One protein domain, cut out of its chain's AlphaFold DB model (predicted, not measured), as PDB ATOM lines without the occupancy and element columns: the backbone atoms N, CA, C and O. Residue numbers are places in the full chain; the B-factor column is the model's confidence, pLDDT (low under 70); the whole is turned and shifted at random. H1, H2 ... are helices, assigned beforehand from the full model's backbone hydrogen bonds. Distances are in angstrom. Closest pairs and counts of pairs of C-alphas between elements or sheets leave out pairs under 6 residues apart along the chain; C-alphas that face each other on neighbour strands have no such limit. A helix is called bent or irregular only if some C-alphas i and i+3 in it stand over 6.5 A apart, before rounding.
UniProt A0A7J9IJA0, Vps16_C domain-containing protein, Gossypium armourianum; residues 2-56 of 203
ATOM      1  N   CYS A   2     197.109 182.841 176.881       75.44
ATOM      2  CA  CYS A   2     196.180 181.931 177.574       75.44
ATOM      3  C   CYS A   2     196.673 180.477 177.692       75.44
ATOM      4  O   CYS A   2     196.390 179.809 178.685       75.44
ATOM      5  N   LYS A   3     197.455 179.987 176.714       80.50
ATOM      6  CA  LYS A   3     198.044 178.641 176.786       80.50
ATOM      7  C   LYS A   3     198.996 178.489 177.980       80.50
ATOM      8  O   LYS A   3     198.853 177.565 178.770       80.50
ATOM      9  N   THR A   4     199.903 179.446 178.155       82.50
ATOM     10  CA  THR A   4     200.890 179.465 179.243       82.50
ATOM     11  C   THR A   4     200.241 179.533 180.624       82.50
ATOM     12  O   THR A   4     200.662 178.816 181.523       82.50
ATOM     13  N   LEU A   5     199.193 180.346 180.792       83.31
ATOM     14  CA  LEU A   5     198.482 180.459 182.071       83.31
ATOM     15  C   LEU A   5     197.792 179.151 182.469       83.31
ATOM     16  O   LEU A   5     197.872 178.757 183.627       83.31
ATOM     17  N   ARG A   6     197.174 178.441 181.517       85.25
ATOM     18  CA  ARG A   6     196.567 177.126 181.791       85.25
ATOM     19  C   ARG A   6     197.603 176.076 182.183       85.25
ATOM     20  O   ARG A   6     197.369 175.344 183.136       85.25
ATOM     21  N   VAL A   7     198.747 176.037 181.496       85.31
ATOM     22  CA  VAL A   7     199.858 175.140 181.859       85.31
ATOM     23  C   VAL A   7     200.367 175.460 183.265       85.31
ATOM     24  O   VAL A   7     200.530 174.555 184.072       85.31
ATOM     25  N   LEU A   8     200.558 176.740 183.591       84.50
ATOM     26  CA  LEU A   8     201.002 177.157 184.920       84.50
ATOM     27  C   LEU A   8     199.990 176.826 186.014       84.50
ATOM     28  O   LEU A   8     200.396 176.350 187.064       84.50
ATOM     29  N   ASN A   9     198.696 177.037 185.776       86.38
ATOM     30  CA  ASN A   9     197.663 176.680 186.745       86.38
ATOM     31  C   ASN A   9     197.628 175.172 186.993       86.38
ATOM     32  O   ASN A   9     197.573 174.761 188.142       86.38
ATOM     33  N   ALA A  10     197.735 174.360 185.937       85.81
ATOM     34  CA  ALA A  10     197.785 172.910 186.081       85.81
ATOM     35  C   ALA A  10     199.016 172.456 186.880       85.81
ATOM     36  O   ALA A  10     198.919 171.565 187.704       85.81
ATOM     37  N   VAL A  11     200.174 173.080 186.669       84.75
ATOM     38  CA  VAL A  11     201.437 172.732 187.346       84.75
ATOM     39  C   VAL A  11     201.484 173.214 188.804       84.75
ATOM     40  O   VAL A  11     202.147 172.597 189.636       84.75
ATOM     41  N   ARG A  12     200.775 174.306 189.113       86.50
ATOM     42  CA  ARG A  12     200.657 174.889 190.459       86.50
ATOM     43  C   ARG A  12     199.601 174.217 191.332       86.50
ATOM     44  O   ARG A  12     199.493 174.582 192.500       86.50
ATOM     45  N   ASP A  13     198.815 173.302 190.774       86.62
ATOM     46  CA  ASP A  13     197.853 172.520 191.539       86.62
ATOM     47  C   ASP A  13     198.574 171.853 192.733       86.62
ATOM     48  O   ASP A  13     199.673 171.312 192.536       86.62
ATOM     49  N   PRO A  14     198.031 171.925 193.966       80.44
ATOM     50  CA  PRO A  14     198.669 171.374 195.164       80.44
ATOM     51  C   PRO A  14     199.054 169.898 195.028       80.44
ATOM     52  O   PRO A  14     200.063 169.479 195.585       80.44
ATOM     53  N   GLU A  15     198.315 169.133 194.224       80.38
ATOM     54  CA  GLU A  15     198.627 167.738 193.916       80.38
ATOM     55  C   GLU A  15     199.966 167.559 193.181       80.38
ATOM     56  O   GLU A  15     200.589 166.503 193.280       80.38
ATOM     57  N   ILE A  16     200.403 168.545 192.391       80.44
ATOM     58  CA  ILE A  16     201.636 168.502 191.582       80.44
ATOM     59  C   ILE A  16     202.760 169.285 192.260       80.44
ATOM     60  O   ILE A  16     203.918 168.871 192.190       80.44
ATOM     61  N   GLY A  17     202.424 170.396 192.921       80.25
ATOM     62  CA  GLY A  17     203.315 171.085 193.850       80.25
ATOM     63  C   GLY A  17     204.517 171.781 193.210       80.25
ATOM     64  O   GLY A  17     205.545 171.927 193.866       80.25
ATOM     65  N   ILE A  18     204.434 172.218 191.945       81.81
ATOM     66  CA  ILE A  18     205.524 172.955 191.283       81.81
ATOM     67  C   ILE A  18     205.174 174.456 191.242       81.81
ATOM     68  O   ILE A  18     204.479 174.922 190.328       81.81
ATOM     69  N   PRO A  19     205.661 175.262 192.205       83.25
ATOM     70  CA  PRO A  19     205.426 176.698 192.212       83.25
ATOM     71  C   PRO A  19     206.311 177.370 191.159       83.25
ATOM     72  O   PRO A  19     207.501 177.591 191.368       83.25
ATOM     73  N   LEU A  20     205.733 177.692 190.000       84.75
ATOM     74  CA  LEU A  20     206.471 178.296 188.890       84.75
ATOM     75  C   LEU A  20     205.880 179.651 188.498       84.75
ATOM     76  O   LEU A  20     204.679 179.760 188.240       84.75
ATOM     77  N   SER A  21     206.705 180.699 188.431       86.38
ATOM     78  CA  SER A  21     206.286 182.020 187.941       86.38
ATOM     79  C   SER A  21     206.287 182.083 186.405       86.38
ATOM     80  O   SER A  21     206.943 181.288 185.735       86.38
ATOM     81  N   ILE A  22     205.565 183.046 185.816       86.06
ATOM     82  CA  ILE A  22     205.551 183.232 184.349       86.06
ATOM     83  C   ILE A  22     206.956 183.532 183.815       86.06
ATOM     84  O   ILE A  22     207.339 183.011 182.769       86.06
ATOM     85  N   ASN A  23     207.729 184.349 184.533       85.38
ATOM     86  CA  ASN A  23     209.086 184.717 184.127       85.38
ATOM     87  C   ASN A  23     210.019 183.505 184.187       85.38
ATOM     88  O   ASN A  23     210.774 183.267 183.250       85.38
ATOM     89  N   GLN A  24     209.889 182.681 185.231       86.25
ATOM     90  CA  GLN A  24     210.621 181.420 185.331       86.25
ATOM     91  C   GLN A  24     210.233 180.451 184.214       86.25
ATOM     92  O   GLN A  24     211.116 179.847 183.624       86.25
ATOM     93  N   TYR A  25     208.949 180.333 183.860       85.38
ATOM     94  CA  TYR A  25     208.510 179.458 182.765       85.38
ATOM     95  C   TYR A  25     209.109 179.858 181.416       85.38
ATOM     96  O   TYR A  25     209.512 178.996 180.637       85.38
ATOM     97  N   LYS A  26     209.187 181.165 181.145       84.44
ATOM     98  CA  LYS A  26     209.796 181.679 179.914       84.44
ATOM     99  C   LYS A  26     211.290 181.361 179.839       84.44
ATOM    100  O   LYS A  26     211.753 180.995 178.768       84.44
ATOM    101  N   LEU A  27     212.010 181.471 180.957       88.38
ATOM    102  CA  LEU A  27     213.439 181.149 181.032       88.38
ATOM    103  C   LEU A  27     213.706 179.641 180.970       88.38
ATOM    104  O   LEU A  27     214.639 179.207 180.308       88.38
ATOM    105  N   LEU A  28     212.887 178.844 181.661       84.12
ATOM    106  CA  LEU A  28     213.077 177.400 181.783       84.12
ATOM    107  C   LEU A  28     212.702 176.639 180.509       84.12
ATOM    108  O   LEU A  28     213.172 175.528 180.335       84.12
ATOM    109  N   THR A  29     211.842 177.227 179.676       86.75
ATOM    110  CA  THR A  29     211.193 176.634 178.501       86.75
ATOM    111  C   THR A  29     210.213 175.483 178.810       86.75
ATOM    112  O   THR A  29     210.309 174.792 179.831       86.75
ATOM    113  N   PRO A  30     209.221 175.239 177.927       84.00
ATOM    114  CA  PRO A  30     208.234 174.173 178.127       84.00
ATOM    115  C   PRO A  30     208.840 172.759 178.145       84.00
ATOM    116  O   PRO A  30     208.336 171.888 178.851       84.00
ATOM    117  N   SER A  31     209.939 172.536 177.416       87.06
ATOM    118  CA  SER A  31     210.645 171.249 177.349       87.06
ATOM    119  C   SER A  31     211.197 170.809 178.704       87.06
ATOM    120  O   SER A  31     211.018 169.656 179.096       87.06
ATOM    121  N   VAL A  32     211.824 171.719 179.456       88.81
ATOM    122  CA  VAL A  32     212.394 171.394 180.773       88.81
ATOM    123  C   VAL A  32     211.291 171.149 181.798       88.81
ATOM    124  O   VAL A  32     211.425 170.270 182.647       88.81
ATOM    125  N   LEU A  33     210.170 171.873 181.706       87.81
ATOM    126  CA  LEU A  33     209.004 171.584 182.540       87.81
ATOM    127  C   LEU A  33     208.491 170.159 182.292       87.81
ATOM    128  O   LEU A  33     208.256 169.427 183.249       87.81
ATOM    129  N   ILE A  34     208.338 169.761 181.026       88.69
ATOM    130  CA  ILE A  34     207.906 168.405 180.668       88.69
ATOM    131  C   ILE A  34     208.897 167.373 181.222       88.69
ATOM    132  O   ILE A  34     208.466 166.419 181.862       88.69
ATOM    133  N   ALA A  35     210.206 167.593 181.078       87.75
ATOM    134  CA  ALA A  35     211.227 166.711 181.648       87.75
ATOM    135  C   ALA A  35     211.107 166.573 183.179       87.75
ATOM    136  O   ALA A  35     211.177 165.467 183.712       87.75
ATOM    137  N   ARG A  36     210.845 167.670 183.900       89.06
ATOM    138  CA  ARG A  36     210.614 167.633 185.355       89.06
ATOM    139  C   ARG A  36     209.361 166.843 185.725       89.06
ATOM    140  O   ARG A  36     209.399 166.057 186.665       89.06
ATOM    141  N   LEU A  37     208.270 167.018 184.979       88.38
ATOM    142  CA  LEU A  37     207.029 166.266 185.194       88.38
ATOM    143  C   LEU A  37     207.205 164.770 184.923       88.38
ATOM    144  O   LEU A  37     206.644 163.946 185.646       88.38
ATOM    145  N   ILE A  38     207.993 164.424 183.904       91.25
ATOM    146  CA  ILE A  38     208.363 163.044 183.591       91.25
ATOM    147  C   ILE A  38     209.153 162.428 184.755       91.25
ATOM    148  O   ILE A  38     208.796 161.342 185.207       91.25
ATOM    149  N   ASN A  39     210.158 163.137 185.281       88.06
ATOM    150  CA  ASN A  39     210.964 162.673 186.417       88.06
ATOM    151  C   ASN A  39     210.147 162.547 187.713       88.06
ATOM    152  O   ASN A  39     210.450 161.709 188.553       88.06
ATOM    153  N   ALA A  40     209.088 163.344 187.869       87.38
ATOM    154  CA  ALA A  40     208.139 163.234 188.979       87.38
ATOM    155  C   ALA A  40     207.069 162.138 188.769       87.38
ATOM    156  O   ALA A  40     206.073 162.104 189.492       87.38
ATOM    157  N   HIS A  41     207.215 161.279 187.751       86.00
ATOM    158  CA  HIS A  41     206.257 160.236 187.359       86.00
ATOM    159  C   HIS A  41     204.840 160.741 187.007       86.00
ATOM    160  O   HIS A  41     203.886 159.964 186.918       86.00
ATOM    161  N   ARG A  42     204.665 162.041 186.720       87.81
ATOM    162  CA  ARG A  42     203.374 162.644 186.324       87.81
ATOM    163  C   ARG A  42     203.177 162.605 184.807       87.81
ATOM    164  O   ARG A  42     202.921 163.624 184.162       87.81
ATOM    165  N   HIS A  43     203.261 161.407 184.228       89.44
ATOM    166  CA  HIS A  43     203.244 161.192 182.773       89.44
ATOM    167  C   HIS A  43     201.950 161.657 182.087       89.44
ATOM    168  O   HIS A  43     202.014 162.246 181.012       89.44
ATOM    169  N   LEU A  44     200.778 161.462 182.710       87.88
ATOM    170  CA  LEU A  44     199.493 161.887 182.130       87.88
ATOM    171  C   LEU A  44     199.419 163.408 181.951       87.88
ATOM    172  O   LEU A  44     198.966 163.901 180.918       87.88
ATOM    173  N   LEU A  45     199.881 164.155 182.955       88.00
ATOM    174  CA  LEU A  45     199.920 165.610 182.884       88.00
ATOM    175  C   LEU A  45     200.941 166.069 181.840       88.00
ATOM    176  O   LEU A  45     200.632 166.935 181.025       88.00
ATOM    177  N   ALA A  46     202.132 165.462 181.839       89.25
ATOM    178  CA  ALA A  46     203.172 165.754 180.860       89.25
ATOM    179  C   ALA A  46     202.678 165.529 179.421       89.25
ATOM    180  O   ALA A  46     202.937 166.366 178.557       89.25
ATOM    181  N   LEU A  47     201.910 164.461 179.174       88.50
ATOM    182  CA  LEU A  47     201.307 164.170 177.873       88.50
ATOM    183  C   LEU A  47     200.309 165.261 177.462       88.50
ATOM    184  O   LEU A  47     200.457 165.851 176.396       88.50
ATOM    185  N   ARG A  48     199.349 165.594 178.338       88.25
ATOM    186  CA  ARG A  48     198.332 166.629 178.071       88.25
ATOM    187  C   ARG A  48     198.952 168.002 177.830       88.25
ATOM    188  O   ARG A  48     198.517 168.734 176.944       88.25
ATOM    189  N   ILE A  49     199.976 168.364 178.603       87.06
ATOM    190  CA  ILE A  49     200.709 169.621 178.409       87.06
ATOM    191  C   ILE A  49     201.465 169.591 177.076       87.06
ATOM    192  O   ILE A  49     201.420 170.577 176.345       87.06
ATOM    193  N   SER A  50     202.119 168.477 176.737       88.81
ATOM    194  CA  SER A  50     202.846 168.330 175.466       88.81
ATOM    195  C   SER A  50     201.910 168.463 174.268       88.81
ATOM    196  O   SER A  50     202.209 169.220 173.351       88.81
ATOM    197  N   GLU A  51     200.745 167.816 174.308       87.88
ATOM    198  CA  GLU A  51     199.702 167.935 173.286       87.88
ATOM    199  C   GLU A  51     199.192 169.376 173.157       87.88
ATOM    200  O   GLU A  51     199.113 169.928 172.062       87.88
ATOM    201  N   TYR A  52     198.928 170.036 174.285       86.06
ATOM    202  CA  TYR A  52     198.397 171.395 174.302       86.06
ATOM    203  C   TYR A  52     199.392 172.459 173.802       86.06
ATOM    204  O   TYR A  52     199.005 173.462 173.180       86.06
ATOM    205  N   VAL A  53     200.684 172.252 174.077       85.81
ATOM    206  CA  VAL A  53     201.786 173.095 173.586       85.81
ATOM    207  C   VAL A  53     202.168 172.727 172.143       85.81
ATOM    208  O   VAL A  53     202.679 173.586 171.431       85.81
ATOM    209  N   GLY A  54     201.849 171.512 171.685       83.81
ATOM    210  CA  GLY A  54     202.192 171.001 170.354       83.81
ATOM    211  C   GLY A  54     203.616 170.442 170.261       83.81
ATOM    212  O   GLY A  54     204.247 170.561 169.217       83.81
ATOM    213  N   MET A  55     204.155 169.894 171.354       84.88
ATOM    214  CA  MET A  55     205.493 169.290 171.398       84.88
ATOM    215  C   MET A  55     205.450 167.777 171.155       84.88
ATOM    216  O   MET A  55     204.418 167.130 171.342       84.88
ATOM    217  N   ASN A  56     206.605 167.204 170.803       83.38
ATOM    218  CA  ASN A  56     206.755 165.765 170.595       83.38
ATOM    219  C   ASN A  56     206.452 164.985 171.881       83.38
ATOM    220  O   ASN A  56     207.122 165.140 172.901       83.38
TER     221      ASN A  56
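AT A GLANCE: This is residues 2 to 56 of the 203 residues of the protein "Vps16_C domain-containing protein" of Gossypium armourianum (UniProt A0A7J9IJA0). H1 and H3 run side by side in opposite directions, and the kinked H2 packs across one side of the pair, mainly on H3. The 55 printed residues include three named helices, H1, H2, H3, and no named strand: all helix, compact, radius of gyration of the C-alphas 10.0 A, spans 25 by 24 by 17 A.

HOW THE PARTS SIT: H1, residues 2 to 11, and H2, residues 22 to 39, only just touch, with 3 pairs of C-alphas within 8 A, through residue 22 of H2 alone; closest are the C-alphas of Leu 8 and Ile 22, 7.6 A. They run the same way at a steep tilt of 50 degrees. H2, with residues 30 to 38 alone, touches H3, residues 43 to 53, as a helical hairpin, opposite ways at a steep tilt of 41 degrees; the closest C-alphas are those of Ile 34 and Ala 46, 5.4 A. H1 and H3 only just touch, with 3 pairs within 8 A, closest the C-alphas of Val 7 and Ile 49, 6.6 A, opposite ways at a shallow tilt of 10 degrees. Every O i to N i+4 pair is within hydrogen-bond range in H1 and H3, 11 of 14 in H2.

IN THESE COORDINATES: H1 begins at C-alpha 2 (196.180, 181.931, 177.574) and is 14.4 A long. H2, 21.4 A, is irregular, C-alphas 27 and 30 being 9.2 A apart, with a kink of 92 degrees near residue 29. H3, 15.1 A, ends at C-alpha 53 (201.786, 173.095, 173.586).

THE WHOLE: The C-alphas farthest apart, of Pro 14 and Asn 56, are 26.5 A apart. The printed part has no cut; its H1 to H2 link is short, its H2 to H3 link tight. No printed residue is under 70 in pLDDT.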